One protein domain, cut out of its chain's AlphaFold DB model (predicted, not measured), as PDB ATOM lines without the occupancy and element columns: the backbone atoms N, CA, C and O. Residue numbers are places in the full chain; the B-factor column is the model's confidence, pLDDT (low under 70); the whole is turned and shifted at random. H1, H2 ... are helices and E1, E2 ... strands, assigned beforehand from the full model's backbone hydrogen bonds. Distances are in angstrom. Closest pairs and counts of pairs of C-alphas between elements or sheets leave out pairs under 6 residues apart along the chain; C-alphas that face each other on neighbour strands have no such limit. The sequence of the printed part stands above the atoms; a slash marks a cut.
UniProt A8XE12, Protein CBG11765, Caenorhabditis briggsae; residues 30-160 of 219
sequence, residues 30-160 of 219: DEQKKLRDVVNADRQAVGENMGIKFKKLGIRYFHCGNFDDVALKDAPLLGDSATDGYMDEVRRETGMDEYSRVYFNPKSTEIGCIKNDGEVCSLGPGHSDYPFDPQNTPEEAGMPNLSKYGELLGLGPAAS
ATOM      1  N   ASP A  30     210.455 194.527 136.354       85.12
ATOM      2  CA  ASP A  30     211.080 194.519 137.680       85.12
ATOM      3  C   ASP A  30     210.790 193.220 138.438       85.12
ATOM      4  O   ASP A  30     211.696 192.644 139.038       85.12
ATOM      5  N   GLU A  31     209.560 192.705 138.355       83.62
ATOM      6  CA  GLU A  31     209.176 191.409 138.927       83.62
ATOM      7  C   GLU A  31     209.915 190.250 138.241       83.62
ATOM      8  O   GLU A  31     210.440 189.368 138.919       83.62
ATOM      9  N   GLN A  32     210.043 190.276 136.909       83.88
ATOM     10  CA  GLN A  32     210.815 189.283 136.152       83.88
ATOM     11  C   GLN A  32     212.294 189.306 136.543       83.88
ATOM     12  O   GLN A  32     212.905 188.261 136.774       83.88
ATOM     13  N   LYS A  33     212.880 190.507 136.641       87.56
ATOM     14  CA  LYS A  33     214.260 190.694 137.091       87.56
ATOM     15  C   LYS A  33     214.442 190.163 138.511       87.56
ATOM     16  O   LYS A  33     215.376 189.402 138.745       87.56
ATOM     17  N   LYS A  34     213.538 190.515 139.427       89.75
ATOM     18  CA  LYS A  34     213.550 190.061 140.823       89.75
ATOM     19  C   LYS A  34     213.495 188.536 140.908       89.75
ATOM     20  O   LYS A  34     214.342 187.946 141.572       89.75
ATOM     21  N   LEU A  35     212.558 187.903 140.197       88.25
ATOM     22  CA  LEU A  35     212.446 186.445 140.131       88.25
ATOM     23  C   LEU A  35     213.745 185.813 139.625       88.25
ATOM     24  O   LEU A  35     214.321 184.960 140.295       88.25
ATOM     25  N   ARG A  36     214.240 186.263 138.467       90.06
ATOM     26  CA  ARG A  36     215.465 185.733 137.856       90.06
ATOM     27  C   ARG A  36     216.667 185.858 138.784       90.06
ATOM     28  O   ARG A  36     217.468 184.929 138.869       90.06
ATOM     29  N   ASP A  37     216.835 187.008 139.425       94.44
ATOM     30  CA  ASP A  37     217.999 187.275 140.262       94.44
ATOM     31  C   ASP A  37     217.971 186.387 141.523       94.44
ATOM     32  O   ASP A  37     218.995 185.791 141.860       94.44
ATOM     33  N   VAL A  38     216.797 186.198 142.145       95.12
ATOM     34  CA  VAL A  38     216.627 185.294 143.298       95.12
ATOM     35  C   VAL A  38     216.815 183.828 142.903       95.12
ATOM     36  O   VAL A  38     217.605 183.133 143.537       95.12
ATOM     37  N   VAL A  39     216.179 183.360 141.823       93.12
ATOM     38  CA  VAL A  39     216.349 181.978 141.334       93.12
ATOM     39  C   VAL A  39     217.814 181.699 140.993       93.12
ATOM     40  O   VAL A  39     218.332 180.629 141.294       93.12
ATOM     41  N   ASN A  40     218.520 182.652 140.381       95.62
ATOM     42  CA  ASN A  40     219.938 182.478 140.084       95.62
ATOM     43  C   ASN A  40     220.800 182.386 141.341       95.62
ATOM     44  O   ASN A  40     221.751 181.606 141.336       95.62
ATOM     45  N   ALA A  41     220.497 183.164 142.382       97.19
ATOM     46  CA  ALA A  41     221.195 183.071 143.660       97.19
ATOM     47  C   ALA A  41     220.982 181.691 144.298       97.19
ATOM     48  O   ALA A  41     221.955 181.024 144.646       97.19
ATOM     49  N   ASP A  42     219.733 181.225 144.339       96.94
ATOM     50  CA  ASP A  42     219.395 179.902 144.865       96.94
ATOM     51  C   ASP A  42     220.056 178.787 144.056       96.94
ATOM     52  O   ASP A  42     220.631 177.871 144.634       96.94
ATOM     53  N   ARG A  43     220.056 178.887 142.719       95.50
ATOM     54  CA  ARG A  43     220.783 177.952 141.849       95.50
ATOM     55  C   ARG A  43     222.248 177.878 142.241       95.50
ATOM     56  O   ARG A  43     222.767 176.781 142.330       95.50
ATOM     57  N   GLN A  44     222.932 178.998 142.483       97.12
ATOM     58  CA  GLN A  44     224.344 178.921 142.879       97.12
ATOM     59  C   GLN A  44     224.527 178.227 144.235       97.12
ATOM     60  O   GLN A  44     225.403 177.376 144.332       97.12
ATOM     61  N   ALA A  45     223.688 178.532 145.229       97.44
ATOM     62  CA  ALA A  45     223.764 177.900 146.548       97.44
ATOM     63  C   ALA A  45     223.499 176.385 146.485       97.44
ATOM     64  O   ALA A  45     224.277 175.588 147.000       97.44
ATOM     65  N   VAL A  46     222.439 175.978 145.781       96.44
ATOM     66  CA  VAL A  46     222.109 174.562 145.556       96.44
ATOM     67  C   VAL A  46     223.211 173.874 144.750       96.44
ATOM     68  O   VAL A  46     223.622 172.766 145.072       96.44
ATOM     69  N   GLY A  47     223.742 174.542 143.725       95.44
ATOM     70  CA  GLY A  47     224.824 174.008 142.901       95.44
ATOM     71  C   GLY A  47     226.098 173.747 143.691       95.44
ATOM     72  O   GLY A  47     226.713 172.701 143.513       95.44
ATOM     73  N   GLU A  48     226.465 174.656 144.593       96.62
ATOM     74  CA  GLU A  48     227.605 174.481 145.493       96.62
ATOM     75  C   GLU A  48     227.447 173.223 146.356       96.62
ATOM     76  O   GLU A  48     228.351 172.387 146.378       96.62
ATOM     77  N   ASN A  49     226.269 173.028 146.957       96.38
ATOM     78  CA  ASN A  49     225.957 171.839 147.756       96.38
ATOM     79  C   ASN A  49     225.993 170.543 146.933       96.38
ATOM     80  O   ASN A  49     226.406 169.501 147.433       96.38
ATOM     81  N   MET A  50     225.601 170.614 145.661       94.69
ATOM     82  CA  MET A  50     225.600 169.475 144.737       94.69
ATOM     83  C   MET A  50     226.949 169.247 144.036       94.69
ATOM     84  O   MET A  50     227.083 168.284 143.279       94.69
ATOM     85  N   GLY A  51     227.934 170.135 144.204       94.31
ATOM     86  CA  GLY A  51     229.190 170.094 143.447       94.31
ATOM     87  C   GLY A  51     229.034 170.390 141.946       94.31
ATOM     88  O   GLY A  51     229.873 169.980 141.143       94.31
ATOM     89  N   ILE A  52     227.975 171.100 141.543       91.81
ATOM     90  CA  ILE A  52     227.699 171.471 140.148       91.81
ATOM     91  C   ILE A  52     227.628 172.987 139.973       91.81
ATOM     92  O   ILE A  52     227.153 173.733 140.823       91.81
ATOM     93  N   LYS A  53     228.051 173.472 138.805       93.31
ATOM     94  CA  LYS A  53     227.959 174.895 138.471       93.31
ATOM     95  C   LYS A  53     226.796 175.154 137.526       93.31
ATOM     96  O   LYS A  53     226.890 174.914 136.324       93.31
ATOM     97  N   PHE A  54     225.721 175.721 138.058       92.38
ATOM     98  CA  PHE A  54     224.595 176.154 137.242       92.38
ATOM     99  C   PHE A  54     224.942 177.369 136.387       92.38
ATOM    100  O   PHE A  54     225.443 178.383 136.884       92.38
ATOM    101  N   LYS A  55     224.580 177.322 135.101       92.81
ATOM    102  CA  LYS A  55     224.559 178.527 134.268       92.81
ATOM    103  C   LYS A  55     223.473 179.478 134.781       92.81
ATOM    104  O   LYS A  55     222.385 179.034 135.166       92.81
ATOM    105  N   LYS A  56     223.773 180.780 134.774       93.31
ATOM    106  CA  LYS A  56     222.790 181.822 135.093       93.31
ATOM    107  C   LYS A  56     221.664 181.799 134.061       93.31
ATOM    108  O   LYS A  56     221.931 181.801 132.860       93.31
ATOM    109  N   LEU A  57     220.433 181.803 134.550       89.50
ATOM    110  CA  LEU A  57     219.226 181.925 133.755       89.50
ATOM    111  C   LEU A  57     219.076 183.361 133.245       89.50
ATOM    112  O   LEU A  57     219.177 184.314 134.023       89.50
ATOM    113  N   GLY A  58     218.832 183.508 131.945       86.31
ATOM    114  CA  GLY A  58     218.321 184.728 131.322       86.31
ATOM    115  C   GLY A  58     216.790 184.794 131.351       86.31
ATOM    116  O   GLY A  58     216.133 183.872 131.825       86.31
ATOM    117  N   ILE A  59     216.222 185.877 130.819       81.88
ATOM    118  CA  ILE A  59     214.794 185.944 130.472       81.88
ATOM    119  C   ILE A  59     214.680 185.734 128.965       81.88
ATOM    120  O   ILE A  59     215.371 186.422 128.211       81.88
ATOM    121  N   ARG A  60     213.803 184.829 128.528       75.75
ATOM    122  CA  ARG A  60     213.398 184.713 127.124       75.75
ATOM    123  C   ARG A  60     211.938 185.099 126.989       75.75
ATOM    124  O   ARG A  60     211.095 184.554 127.694       75.75
ATOM    125  N   TYR A  61     211.647 185.987 126.043       71.75
ATOM    126  CA  TYR A  61     210.272 186.305 125.696       71.75
ATOM    127  C   TYR A  61     209.745 185.361 124.624       71.75
ATOM    128  O   TYR A  61     210.379 185.184 123.586       71.75
ATOM    129  N   PHE A  62     208.576 184.789 124.875       63.84
ATOM    130  CA  PHE A  62     207.840 183.968 123.919       63.84
ATOM    131  C   PHE A  62     206.561 184.708 123.492       63.84
ATOM    132  O   PHE A  62     206.101 185.613 124.189       63.84
ATOM    133  N   HIS A  63     205.989 184.346 122.345       58.25
ATOM    134  CA  HIS A  63     204.692 184.847 121.872       58.25
ATOM    135  C   HIS A  63     203.676 183.699 121.965       58.25
ATOM    136  O   HIS A  63     203.980 182.619 121.464       58.25
ATOM    137  N   CYS A  64     202.479 183.892 122.550       53.03
ATOM    138  CA  CYS A  64     201.483 182.800 122.692       53.03
ATOM    139  C   CYS A  64     200.872 182.299 121.365       53.03
ATOM    140  O   CYS A  64     199.945 181.497 121.391       53.03
ATOM    141  N   GLY A  65     201.348 182.744 120.201       48.38
ATOM    142  CA  GLY A  65     200.802 182.332 118.904       48.38
ATOM    143  C   GLY A  65     201.256 180.954 118.411       48.38
ATOM    144  O   GLY A  65     200.541 180.338 117.631       48.38
ATOM    145  N   ASN A  66     202.405 180.450 118.874       47.66
ATOM    146  CA  ASN A  66     202.955 179.158 118.446       47.66
ATOM    147  C   ASN A  66     202.863 178.141 119.587       47.66
ATOM    148  O   ASN A  66     203.853 177.853 120.253       47.66
ATOM    149  N   PHE A  67     201.668 177.601 119.824       46.09
ATOM    150  CA  PHE A  67     201.454 176.550 120.831       46.09
ATOM    151  C   PHE A  67     202.258 175.265 120.555       46.09
ATOM    152  O   PHE A  67     202.530 174.519 121.493       46.09
ATOM    153  N   ASP A  68     202.691 175.038 119.311       48.34
ATOM    154  CA  ASP A  68     203.499 173.873 118.925       48.34
ATOM    155  C   ASP A  68     204.973 173.968 119.376       48.34
ATOM    156  O   ASP A  68     205.625 172.941 119.543       48.34
ATOM    157  N   ASP A  69     205.490 175.176 119.644       44.62
ATOM    158  CA  ASP A  69     206.865 175.395 120.142       44.62
ATOM    159  C   ASP A  69     206.958 175.367 121.677       44.62
ATOM    160  O   ASP A  69     208.036 175.481 122.268       44.62
ATOM    161  N   VAL A  70     205.817 175.254 122.354       45.38
ATOM    162  CA  VAL A  70     205.712 175.537 123.777       45.38
ATOM    163  C   VAL A  70     205.436 174.247 124.538       45.38
ATOM    164  O   VAL A  70     204.339 173.981 125.020       45.38
ATOM    165  N   ALA A  71     206.510 173.498 124.784       44.72
ATOM    166  CA  ALA A  71     206.607 172.572 125.914       44.72
ATOM    167  C   ALA A  71     206.566 173.306 127.287       44.72
ATOM    168  O   ALA A  71     207.115 172.822 128.267       44.72
ATOM    169  N   LEU A  72     205.929 174.486 127.376       47.56
ATOM    170  CA  LEU A  72     205.633 175.220 128.618       47.56
ATOM    171  C   LEU A  72     204.174 174.987 129.046       47.56
ATOM    172  O   LEU A  72     203.516 175.916 129.524       47.56
ATOM    173  N   LYS A  73     203.655 173.763 128.852       43.22
ATOM    174  CA  LYS A  73     202.334 173.364 129.376       43.22
ATOM    175  C   LYS A  73     202.253 173.480 130.900       43.22
ATOM    176  O   LYS A  73     201.160 173.632 131.429       43.22
ATOM    177  N   ASP A  74     203.398 173.528 131.562       49.06
ATOM    178  CA  ASP A  74     203.513 173.640 133.001       49.06
ATOM    179  C   ASP A  74     204.147 174.978 133.361       49.06
ATOM    180  O   ASP A  74     205.351 175.183 133.235       49.06
ATOM    181  N   ALA A  75     203.288 175.920 133.736       54.53
ATOM    182  CA  ALA A  75     203.604 177.251 134.224       54.53
ATOM    183  C   ALA A  75     203.698 177.220 135.752       54.53
ATOM    184  O   ALA A  75     202.721 177.610 136.391       54.53
ATOM    185  N   PRO A  76     204.800 176.788 136.387       56.44
ATOM    186  CA  PRO A  76     204.707 176.351 137.769       56.44
ATOM    187  C   PRO A  76     204.229 177.487 138.679       56.44
ATOM    188  O   PRO A  76     203.311 177.309 139.468       56.44
ATOM    189  N   LEU A  77     204.755 178.703 138.482       61.50
ATOM    190  CA  LEU A  77     204.439 179.873 139.318       61.50
ATOM    191  C   LEU A  77     203.029 180.450 139.154       61.50
ATOM    192  O   LEU A  77     202.669 181.354 139.902       61.50
ATOM    193  N   LEU A  78     202.266 180.000 138.161       56.28
ATOM    194  CA  LEU A  78     200.912 180.488 137.892       56.28
ATOM    195  C   LEU A  78     199.866 179.376 138.041       56.28
ATOM    196  O   LEU A  78     198.752 179.526 137.538       56.28
ATOM    197  N   GLY A  79     200.233 178.273 138.701       54.03
ATOM    198  CA  GLY A  79     199.303 177.216 139.073       54.03
ATOM    199  C   GLY A  79     198.129 177.764 139.883       54.03
ATOM    200  O   GLY A  79     198.252 178.741 140.624       54.03
ATOM    201  N   ASP A  80     196.962 177.155 139.701       54.34
ATOM    202  CA  ASP A  80     195.815 177.413 140.561       54.34
ATOM    203  C   ASP A  80     195.915 176.607 141.868       54.34
ATOM    204  O   ASP A  80     196.800 175.774 142.069       54.34
ATOM    205  N   SER A  81     194.949 176.809 142.761       56.06
ATOM    206  CA  SER A  81     194.901 176.110 144.045       56.06
ATOM    207  C   SER A  81     194.896 174.597 143.962       56.06
ATOM    208  O   SER A  81     195.352 173.912 144.878       56.06
ATOM    209  N   ALA A  82     194.264 174.085 142.910       54.44
ATOM    210  CA  ALA A  82     194.130 172.662 142.687       54.44
ATOM    211  C   ALA A  82     195.482 172.075 142.273       54.44
ATOM    212  O   ALA A  82     195.839 170.991 142.732       54.44
ATOM    213  N   THR A  83     196.246 172.827 141.482       62.28
ATOM    214  CA  THR A  83     197.615 172.510 141.079       62.28
ATOM    215  C   THR A  83     198.554 172.491 142.286       62.28
ATOM    216  O   THR A  83     199.280 171.515 142.470       62.28
ATOM    217  N   ASP A  84     198.473 173.492 143.167       64.62
ATOM    218  CA  ASP A  84     199.274 173.538 144.399       64.62
ATOM    219  C   ASP A  84     198.977 172.347 145.323       64.62
ATOM    220  O   ASP A  84     199.892 171.661 145.779       64.62
ATOM    221  N   GLY A  85     197.692 172.060 145.568       65.56
ATOM    222  CA  GLY A  85     197.282 170.950 146.431       65.56
ATOM    223  C   GLY A  85     197.655 169.576 145.866       65.56
ATOM    224  O   GLY A  85     198.085 168.700 146.615       65.56
ATOM    225  N   TYR A  86     197.526 169.389 144.549       68.25
ATOM    226  CA  TYR A  86     197.977 168.173 143.873       68.25
ATOM    227  C   TYR A  86     199.492 167.991 144.003       68.25
ATOM    228  O   TYR A  86     199.953 166.901 144.337       68.25
ATOM    229  N   MET A  87     200.267 169.056 143.807       70.56
ATOM    230  CA  MET A  87     201.724 168.969 143.872       70.56
ATOM    231  C   MET A  87     202.271 168.817 145.283       70.56
ATOM    232  O   MET A  87     203.275 168.130 145.471       70.56
ATOM    233  N   ASP A  88     201.615 169.391 146.287       73.12
ATOM    234  CA  ASP A  88     201.942 169.110 147.684       73.12
ATOM    235  C   ASP A  88     201.740 167.625 148.014       73.12
ATOM    236  O   ASP A  88     202.566 167.035 148.716       73.12
ATOM    237  N   GLU A  89     200.693 166.998 147.469       73.56
ATOM    238  CA  GLU A  89     200.459 165.563 147.638       73.56
ATOM    239  C   GLU A  89     201.511 164.723 146.900       73.56
ATOM    240  O   GLU A  89     202.105 163.834 147.509       73.56
ATOM    241  N   VAL A  90     201.833 165.047 145.640       72.31
ATOM    242  CA  VAL A  90     202.916 164.379 144.889       72.31
ATOM    243  C   VAL A  90     204.246 164.490 145.633       72.31
ATOM    244  O   VAL A  90     204.957 163.493 145.779       72.31
ATOM    245  N   ARG A  91     204.572 165.670 146.173       77.88
ATOM    246  CA  ARG A  91     205.780 165.883 146.980       77.88
ATOM    247  C   ARG A  91     205.758 165.042 148.253       77.88
ATOM    248  O   ARG A  91     206.783 164.482 148.629       77.88
ATOM    249  N   ARG A  92     204.605 164.921 148.916       77.50
ATOM    250  CA  ARG A  92     204.445 164.104 150.128       77.50
ATOM    251  C   ARG A  92     204.602 162.608 149.848       77.50
ATOM    252  O   ARG A  92     205.145 161.896 150.689       77.50
ATOM    253  N   GLU A  93     204.127 162.136 148.699       79.31
ATOM    254  CA  GLU A  93     204.191 160.724 148.315       79.31
ATOM    255  C   GLU A  93     205.555 160.317 147.747       79.31
ATOM    256  O   GLU A  93     206.048 159.230 148.046       79.31
ATOM    257  N   THR A  94     206.170 161.177 146.934       78.00
ATOM    258  CA  THR A  94     207.391 160.851 146.178       78.00
ATOM    259  C   THR A  94     208.658 161.485 146.746       78.00
ATOM    260  O   THR A  94     209.758 161.065 146.401       78.00
ATOM    261  N   GLY A  95     208.521 162.512 147.590       80.12
ATOM    262  CA  GLY A  95     209.627 163.365 148.024       80.12
ATOM    263  C   GLY A  95     210.128 164.338 146.949       80.12
ATOM    264  O   GLY A  95     211.055 165.093 147.224       80.12
ATOM    265  N   MET A  96     209.552 164.333 145.742       79.69
ATOM    266  CA  MET A  96     210.020 165.141 144.613       79.69
ATOM    267  C   MET A  96     209.190 166.414 144.447       79.69
ATOM    268  O   MET A  96     207.961 166.370 144.486       79.69
ATOM    269  N   ASP A  97     209.857 167.543 144.204       80.81
ATOM    270  CA  ASP A  97     209.204 168.793 143.808       80.81
ATOM    271  C   ASP A  97     209.473 169.070 142.323       80.81
ATOM    272  O   ASP A  97     210.387 169.811 141.952       80.81
ATOM    273  N   GLU A  98     208.681 168.429 141.458       77.25
ATOM    274  CA  GLU A  98     208.853 168.462 139.998       77.25
ATOM    275  C   GLU A  98     208.848 169.885 139.429       77.25
ATOM    276  O   GLU A  98     209.625 170.203 138.528       77.25
ATOM    277  N   TYR A  99     208.032 170.769 139.999       77.75
ATOM    278  CA  TYR A  99     207.909 172.152 139.560       77.75
ATOM    279  C   TYR A  99     209.085 173.025 139.967       77.75
ATOM    280  O   TYR A  99     209.587 173.807 139.150       77.75
ATOM    281  N   SER A 100     209.569 172.874 141.198       83.94
ATOM    282  CA  SER A 100     210.797 173.547 141.613       83.94
ATOM    283  C   SER A 100     211.984 173.038 140.796       83.94
ATOM    284  O   SER A 100     212.753 173.850 140.278       83.94
ATOM    285  N   ARG A 101     212.086 171.719 140.566       85.94
ATOM    286  CA  ARG A 101     213.179 171.084 139.803       85.94
ATOM    287  C   ARG A 101     213.406 171.688 138.425       85.94
ATOM    288  O   ARG A 101     214.559 171.769 137.994       85.94
ATOM    289  N   VAL A 102     212.360 172.166 137.750       81.69
ATOM    290  CA  VAL A 102     212.498 172.810 136.433       81.69
ATOM    291  C   VAL A 102     213.484 173.987 136.497       81.69
ATOM    292  O   VAL A 102     214.373 174.105 135.648       81.69
ATOM    293  N   TYR A 103     213.414 174.804 137.556       86.19
ATOM    294  CA  TYR A 103     214.329 175.926 137.804       86.19
ATOM    295  C   TYR A 103     215.751 175.508 138.149       86.19
ATOM    296  O   TYR A 103     216.660 176.324 138.013       86.19
ATOM    297  N   PHE A 104     215.965 174.260 138.553       90.75
ATOM    298  CA  PHE A 104     217.264 173.712 138.935       90.75
ATOM    299  C   PHE A 104     217.782 172.699 137.919       90.75
ATOM    300  O   PHE A 104     218.782 172.042 138.164       90.75
ATOM    301  N   ASN A 105     217.180 172.611 136.732       87.69
ATOM    302  CA  ASN A 105     217.745 171.844 135.632       87.69
ATOM    303  C   ASN A 105     219.080 172.495 135.176       87.69
ATOM    304  O   ASN A 105     219.103 173.689 134.832       87.69
ATOM    305  N   PRO A 106     220.214 171.760 135.165       87.56
ATOM    306  CA  PRO A 106     221.515 172.285 134.741       87.56
ATOM    307  C   PRO A 106     221.566 172.721 133.276       87.56
ATOM    308  O   PRO A 106     222.357 173.598 132.922       87.56
ATOM    309  N   LYS A 107     220.719 172.130 132.427       84.75
ATOM    310  CA  LYS A 107     220.623 172.451 130.996       84.75
ATOM    311  C   LYS A 107     219.795 173.708 130.730       84.75
ATOM    312  O   LYS A 107     219.900 174.284 129.651       84.75
ATOM    313  N   SER A 108     219.009 174.155 131.705       83.81
ATOM    314  CA  SER A 108     218.212 175.371 131.586       83.81
ATOM    315  C   SER A 108     219.100 176.607 131.591       83.81
ATOM    316  O   SER A 108     219.934 176.797 132.481       83.81
ATOM    317  N   THR A 109     218.894 177.473 130.602       84.25
ATOM    318  CA  THR A 109     219.636 178.734 130.464       84.25
ATOM    319  C   THR A 109     218.746 179.963 130.510       84.25
ATOM    320  O   THR A 109     219.260 181.078 130.526       84.25
ATOM    321  N   GLU A 110     217.428 179.789 130.506       83.25
ATOM    322  CA  GLU A 110     216.453 180.866 130.368       83.25
ATOM    323  C   GLU A 110     215.177 180.530 131.149       83.25
ATOM    324  O   GLU A 110     214.800 179.364 131.267       83.25
ATOM    325  N   ILE A 111     214.520 181.565 131.668       78.81
ATOM    326  CA  ILE A 111     213.147 181.528 132.171       78.81
ATOM    327  C   ILE A 111     212.269 182.109 131.068       78.81
ATOM    328  O   ILE A 111     212.515 183.229 130.607       78.81
ATOM    329  N   GLY A 112     211.269 181.345 130.632       69.75
ATOM    330  CA  GLY A 112     210.276 181.843 129.693       69.75
ATOM    331  C   GLY A 112     209.394 182.911 130.318       69.75
ATOM    332  O   GLY A 112     208.960 182.778 131.455       69.75
ATOM    333  N   CYS A 113     209.139 183.982 129.578       65.50
ATOM    334  CA  CYS A 113     208.123 184.981 129.876       65.50
ATOM    335  C   CYS A 113     207.307 185.180 128.604       65.50
ATOM    336  O   CYS A 113     207.811 185.733 127.629       65.50
ATOM    337  N   ILE A 114     206.058 184.727 128.554       58.62
ATOM    338  CA  ILE A 114     205.251 184.974 127.360       58.62
ATOM    339  C   ILE A 114     204.695 186.404 127.406       58.62
ATOM    340  O   ILE A 114     204.090 186.823 128.392       58.62
ATOM    341  N   LYS A 115     204.926 187.170 126.335       51.44
ATOM    342  CA  LYS A 115     204.380 188.516 126.148       51.44
ATOM    343  C   LYS A 115     203.137 188.422 125.272       51.44
ATOM    344  O   LYS A 115     203.276 188.198 124.070       51.44
ATOM    345  N   ASN A 116     201.966 188.678 125.853       50.00
ATOM    346  CA  ASN A 116     200.742 188.941 125.096       50.00
ATOM    347  C   ASN A 116     200.116 190.261 125.529       50.00
ATOM    348  O   ASN A 116     200.321 190.717 126.656       50.00
ATOM    349  N   ASP A 117     199.294 190.813 124.644       50.16
ATOM    350  CA  ASP A 117     198.455 191.996 124.833       50.16
ATOM    351  C   ASP A 117     197.318 191.768 125.863       50.16
ATOM    352  O   ASP A 117     196.152 192.029 125.585       50.16
ATOM    353  N   GLY A 118     197.638 191.263 127.065       47.44
ATOM    354  CA  GLY A 118     196.709 191.161 128.201       47.44
ATOM    355  C   GLY A 118     196.352 189.756 128.710       47.44
ATOM    356  O   GLY A 118     195.517 189.655 129.605       47.44
ATOM    357  N   GLU A 119     196.966 188.676 128.213       43.91
ATOM    358  CA  GLU A 119     196.737 187.310 128.728       43.91
ATOM    359  C   GLU A 119     198.054 186.585 129.042       43.91
ATOM    360  O   GLU A 119     199.000 186.616 128.262       43.91
ATOM    361  N   VAL A 120     198.144 185.957 130.214       45.28
ATOM    362  CA  VAL A 120     199.402 185.450 130.790       45.28
ATOM    363  C   VAL A 120     199.551 183.966 130.542       45.28
ATOM    364  O   VAL A 120     198.613 183.220 130.812       45.28
ATOM    365  N   CYS A 121     200.751 183.530 130.160       49.22
ATOM    366  CA  CYS A 121     201.143 182.129 130.259       49.22
ATOM    367  C   CYS A 121     202.608 181.991 130.714       49.22
ATOM    368  O   CYS A 121     203.483 182.742 130.284       49.22
ATOM    369  N   SER A 122     202.821 181.012 131.590       54.31
ATOM    370  CA  SER A 122     204.052 180.257 131.859       54.31
ATOM    371  C   SER A 122     205.359 180.998 132.147       54.31
ATOM    372  O   SER A 122     206.028 181.509 131.253       54.31
ATOM    373  N   LEU A 123     205.779 180.923 133.418       56.84
ATOM    374  CA  LEU A 123     207.131 181.234 133.882       56.84
ATOM    375  C   LEU A 123     207.820 179.931 134.247       56.84
ATOM    376  O   LEU A 123     207.488 179.334 135.261       56.84
ATOM    377  N   GLY A 124     208.753 179.482 133.424       58.12
ATOM    378  CA  GLY A 124     209.492 178.259 133.692       58.12
ATOM    379  C   GLY A 124     210.519 177.993 132.596       58.12
ATOM    380  O   GLY A 124     210.376 178.502 131.480       58.12
ATOM    381  N   PRO A 125     211.595 177.260 132.890       56.44
ATOM    382  CA  PRO A 125     212.467 176.729 131.849       56.44
ATOM    383  C   PRO A 125     211.754 175.661 131.004       56.44
ATOM    384  O   PRO A 125     210.990 174.866 131.533       56.44
ATOM    385  N   GLY A 126     212.022 175.607 129.696       53.28
ATOM    386  CA  GLY A 126     211.295 174.749 128.740       53.28
ATOM    387  C   GLY A 126     211.565 173.237 128.800       53.28
ATOM    388  O   GLY A 126     211.195 172.535 127.866       53.28
ATOM    389  N   HIS A 127     212.227 172.724 129.845       56.38
ATOM    390  CA  HIS A 127     212.537 171.297 129.992       56.38
ATOM    391  C   HIS A 127     212.437 170.844 131.457       56.38
ATOM    392  O   HIS A 127     213.302 171.187 132.271       56.38
ATOM    393  N   SER A 128     211.417 170.039 131.768       59.19
ATOM    394  CA  SER A 128     211.190 169.385 133.069       59.19
ATOM    395  C   SER A 128     212.001 168.099 133.258       59.19
ATOM    396  O   SER A 128     212.379 167.766 134.376       59.19
ATOM    397  N   ASP A 129     212.333 167.403 132.168       65.38
ATOM    398  CA  ASP A 129     212.776 166.003 132.222       65.38
ATOM    399  C   ASP A 129     214.297 165.870 132.387       65.38
ATOM    400  O   ASP A 129     214.989 165.225 131.593       65.38
ATOM    401  N   TYR A 130     214.857 166.526 133.404       74.56
ATOM    402  CA  TYR A 130     216.249 166.302 133.784       74.56
ATOM    403  C   TYR A 130     216.334 165.210 134.860       74.56
ATOM    404  O   TYR A 130     215.903 165.448 135.991       74.56
ATOM    405  N   PRO A 131     216.901 164.028 134.553       81.62
ATOM    406  CA  PRO A 131     217.086 162.985 135.549       81.62
ATOM    407  C   PRO A 131     218.254 163.369 136.463       81.62
ATOM    408  O   PRO A 131     219.420 163.195 136.105       81.62
ATOM    409  N   PHE A 132     217.943 163.934 137.629       84.50
ATOM    410  CA  PHE A 132     218.937 164.148 138.679       84.50
ATOM    411  C   PHE A 132     219.452 162.811 139.211       84.50
ATOM    412  O   PHE A 132     218.744 161.804 139.180       84.50
ATOM    413  N   ASP A 133     220.689 162.817 139.706       85.94
ATOM    414  CA  ASP A 133     221.233 161.680 140.439       85.94
ATOM    415  C   ASP A 133     220.376 161.448 141.697       85.94
ATOM    416  O   ASP A 133     220.229 162.378 142.496       85.94
ATOM    417  N   PRO A 134     219.806 160.245 141.903       86.12
ATOM    418  CA  PRO A 134     219.015 159.941 143.090       86.12
ATOM    419  C   PRO A 134     219.762 160.117 144.419       86.12
ATOM    420  O   PRO A 134     219.107 160.172 145.451       86.12
ATOM    421  N   GLN A 135     221.100 160.151 144.410       88.56
ATOM    422  CA  GLN A 135     221.941 160.342 145.602       88.56
ATOM    423  C   GLN A 135     222.391 161.797 145.802       88.56
ATOM    424  O   GLN A 135     223.071 162.105 146.778       88.56
ATOM    425  N   ASN A 136     222.096 162.670 144.840       89.88
ATOM    426  CA  ASN A 136     222.492 164.070 144.853       89.88
ATOM    427  C   ASN A 136     221.389 164.888 144.181       89.88
ATOM    428  O   ASN A 136     221.527 165.374 143.051       89.88
ATOM    429  N   THR A 137     220.249 164.955 144.863       91.12
ATOM    430  CA  THR A 137     219.061 165.653 144.374       91.12
ATOM    431  C   THR A 137     219.082 167.129 144.779       91.12
ATOM    432  O   THR A 137     219.656 167.490 145.810       91.12
ATOM    433  N   PRO A 138     218.451 168.024 143.997       91.44
ATOM    434  CA  PRO A 138     218.359 169.426 144.379       91.44
ATOM    435  C   PRO A 138     217.572 169.606 145.690       91.44
ATOM    436  O   PRO A 138     217.928 170.474 146.482       91.44
ATOM    437  N   GLU A 139     216.566 168.769 145.971       91.12
ATOM    438  CA  GLU A 139     215.847 168.764 147.252       91.12
ATOM    439  C   GLU A 139     216.786 168.559 148.448       91.12
ATOM    440  O   GLU A 139     216.778 169.363 149.382       91.12
ATOM    441  N   GLU A 140     217.633 167.528 148.406       92.31
ATOM    442  CA  GLU A 140     218.611 167.239 149.466       92.31
ATOM    443  C   GLU A 140     219.678 168.332 149.585       92.31
ATOM    444  O   GLU A 140     220.189 168.600 150.672       92.31
ATOM    445  N   ALA A 141     219.968 169.018 148.480       94.06
ATOM    446  CA  ALA A 141     220.881 170.151 148.431       94.06
ATOM    447  C   ALA A 141     220.262 171.486 148.894       94.06
ATOM    448  O   ALA A 141     220.905 172.535 148.783       94.06
ATOM    449  N   GLY A 142     219.039 171.469 149.433       93.62
ATOM    450  CA  GLY A 142     218.374 172.651 149.983       93.62
ATOM    451  C   GLY A 142     217.648 173.501 148.940       93.62
ATOM    452  O   GLY A 142     217.527 174.714 149.120       93.62
ATOM    453  N   MET A 143     217.179 172.890 147.848       93.25
ATOM    454  CA  MET A 143     216.342 173.558 146.853       93.25
ATOM    455  C   MET A 143     215.093 174.159 147.507       93.25
ATOM    456  O   MET A 143     214.322 173.439 148.147       93.25
ATOM    457  N   PRO A 144     214.851 175.469 147.330       90.75
ATOM    458  CA  PRO A 144     213.614 176.076 147.774       90.75
ATOM    459  C   PRO A 144     212.412 175.532 147.013       90.75
ATOM    460  O   PRO A 144     212.487 175.251 145.819       90.75
ATOM    461  N   ASN A 145     211.284 175.475 147.707       84.69
ATOM    462  CA  ASN A 145     210.012 175.174 147.084       84.69
ATOM    463  C   ASN A 145     209.539 176.331 146.193       84.69
ATOM    464  O   ASN A 145     209.914 177.497 146.355       84.69
ATOM    465  N   LEU A 146     208.647 176.002 145.271       79.38
ATOM    466  CA  LEU A 146     208.111 176.952 144.315       79.38
ATOM    467  C   LEU A 146     207.347 178.103 144.997       79.38
ATOM    468  O   LEU A 146     207.397 179.243 144.527       79.38
ATOM    469  N   SER A 147     206.695 177.832 146.134       77.25
ATOM    470  CA  SER A 147     205.923 178.836 146.876       77.25
ATOM    471  C   SER A 147     206.774 180.033 147.300       77.25
ATOM    472  O   SER A 147     206.280 181.158 147.261       77.25
ATOM    473  N   LYS A 148     208.071 179.840 147.595       86.38
ATOM    474  CA  LYS A 148     209.015 180.938 147.866       86.38
ATOM    475  C   LYS A 148     208.993 181.993 146.760       86.38
ATOM    476  O   LYS A 148     209.029 183.193 147.029       86.38
ATOM    477  N   TYR A 149     208.978 181.556 145.506       84.62
ATOM    478  CA  TYR A 149     208.998 182.447 144.349       84.62
ATOM    479  C   TYR A 149     207.625 183.076 144.089       84.62
ATOM    480  O   TYR A 149     207.568 184.219 143.638       84.62
ATOM    481  N   GLY A 150     206.535 182.378 144.420       78.25
ATOM    482  CA  GLY A 150     205.192 182.960 144.449       78.25
ATOM    483  C   GLY A 150     205.091 184.105 145.463       78.25
ATOM    484  O   GLY A 150     204.782 185.241 145.102       78.25
ATOM    485  N   GLU A 151     205.485 183.848 146.710       81.69
ATOM    486  CA  GLU A 151     205.514 184.838 147.793       81.69
ATOM    487  C   GLU A 151     206.408 186.040 147.460       81.69
ATOM    488  O   GLU A 151     206.025 187.190 147.687       81.69
ATOM    489  N   LEU A 152     207.577 185.797 146.850       83.62
ATOM    490  CA  LEU A 152     208.494 186.843 146.379       83.62
ATOM    491  C   LEU A 152     207.805 187.855 145.454       83.62
ATOM    492  O   LEU A 152     208.157 189.043 145.452       83.62
ATOM    493  N   LEU A 153     206.864 187.372 144.651       79.38
ATOM    494  CA  LEU A 153     206.110 188.132 143.665       79.38
ATOM    495  C   LEU A 153     204.793 188.683 144.224       79.38
ATOM    496  O   LEU A 153     204.051 189.334 143.496       79.38
ATOM    497  N   GLY A 154     204.495 188.447 145.506       75.25
ATOM    498  CA  GLY A 154     203.202 188.796 146.091       75.25
ATOM    499  C   GLY A 154     202.051 187.952 145.538       75.25
ATOM    500  O   GLY A 154     200.891 188.328 145.691       75.25
ATOM    501  N   LEU A 155     202.362 186.814 144.908       68.31
ATOM    502  CA  LEU A 155     201.395 185.780 144.566       68.31
ATOM    503  C   LEU A 155     201.119 185.039 145.879       68.31
ATOM    504  O   LEU A 155     201.835 184.117 146.256       68.31
ATOM    505  N   GLY A 156     200.181 185.562 146.671       53.53
ATOM    506  CA  GLY A 156     199.827 184.974 147.963       53.53
ATOM    507  C   GLY A 156     199.285 183.542 147.821       53.53
ATOM    508  O   GLY A 156     198.966 183.113 146.712       53.53
ATOM    509  N   PRO A 157     199.114 182.808 148.936       51.47
ATOM    510  CA  PRO A 157     198.534 181.465 148.946       51.47
ATOM    511  C   PRO A 157     197.021 181.527 148.677       51.47
ATOM    512  O   PRO A 157     196.201 181.264 149.555       51.47
ATOM    513  N   ALA A 158     196.598 181.908 147.475       40.72
ATOM    514  CA  ALA A 158     195.190 181.891 147.088       40.72
ATOM    515  C   ALA A 158     194.751 180.484 146.697       40.72
ATOM    516  O   ALA A 158     194.442 180.193 145.543       40.72
ATOM    517  N   ALA A 159     194.769 179.584 147.680       39.06
ATOM    518  CA  ALA A 159     194.523 178.181 147.404       39.06
ATOM    519  C   ALA A 159     194.309 177.268 148.599       39.06
ATOM    520  O   ALA A 159     193.487 176.352 148.541       39.06
ATOM    521  N   SER A 160     195.057 177.488 149.680       36.41
ATOM    522  CA  SER A 160     195.157 176.486 150.744       36.41
ATOM    523  C   SER A 160     193.881 176.351 151.576       36.41
ATOM    524  O   SER A 160     193.755 175.416 152.364       36.41
TER     525      SER A 160
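Overview. This is residues 30 to 160 of the 219 residues of the protein "Protein CBG11765" of Caenorhabditis briggsae (UniProt A8XE12). Short H3 sits near the middle, between long helix H1 and H2, while the two-stranded parallel sheet E1 E2 and short H4 lie beside H1; long loops make up much of the rest. The printed part has 131 residues, under half of them in named elements, with four named helices and two named strands in the order H1 E1 H2 H3 E2 H4; the class is mostly helix, as helices hold 48 and strands 10 of the 58 residues in named elements. The whole is compact, radius of gyration of the C-alphas 14.4 A, spanning 44 by 33 by 29 A.

Along the chain. H1, residues 30 to 50, runs 29.8 A from C-alpha 30 at (211.080, 194.519, 137.680). E1 is 58 to 62, H2 81 to 94 (19.8 A), H3 98 to 103, E2 110 to 114, and H4 146 to 152, ending at (208.494, 186.843, 146.379).

Arrangement. H1, with residues 35 to 39 alone, only just touches H4, with 3 pairs of C-alphas within 8 A, closest Leu 35 and Tyr 149, 6.8 A. E1, H2 H3, E2 form a strand-helix-strand unit, parallel neighbour strands with helices between; N 60 and O 111 are 2.9 A apart, within hydrogen-bond range. H1 and H2 are apart. O i to N i+4 pairs are within range throughout H1, H2 and H4, and in 1 of 2 in H3.

Size, cuts and confidence. The printed part has no cut. Links 63 to 80 and 115 to 145 are long. Model pLDDT is under 70 at 62 to 86, 112 to 129 and 155 to 160.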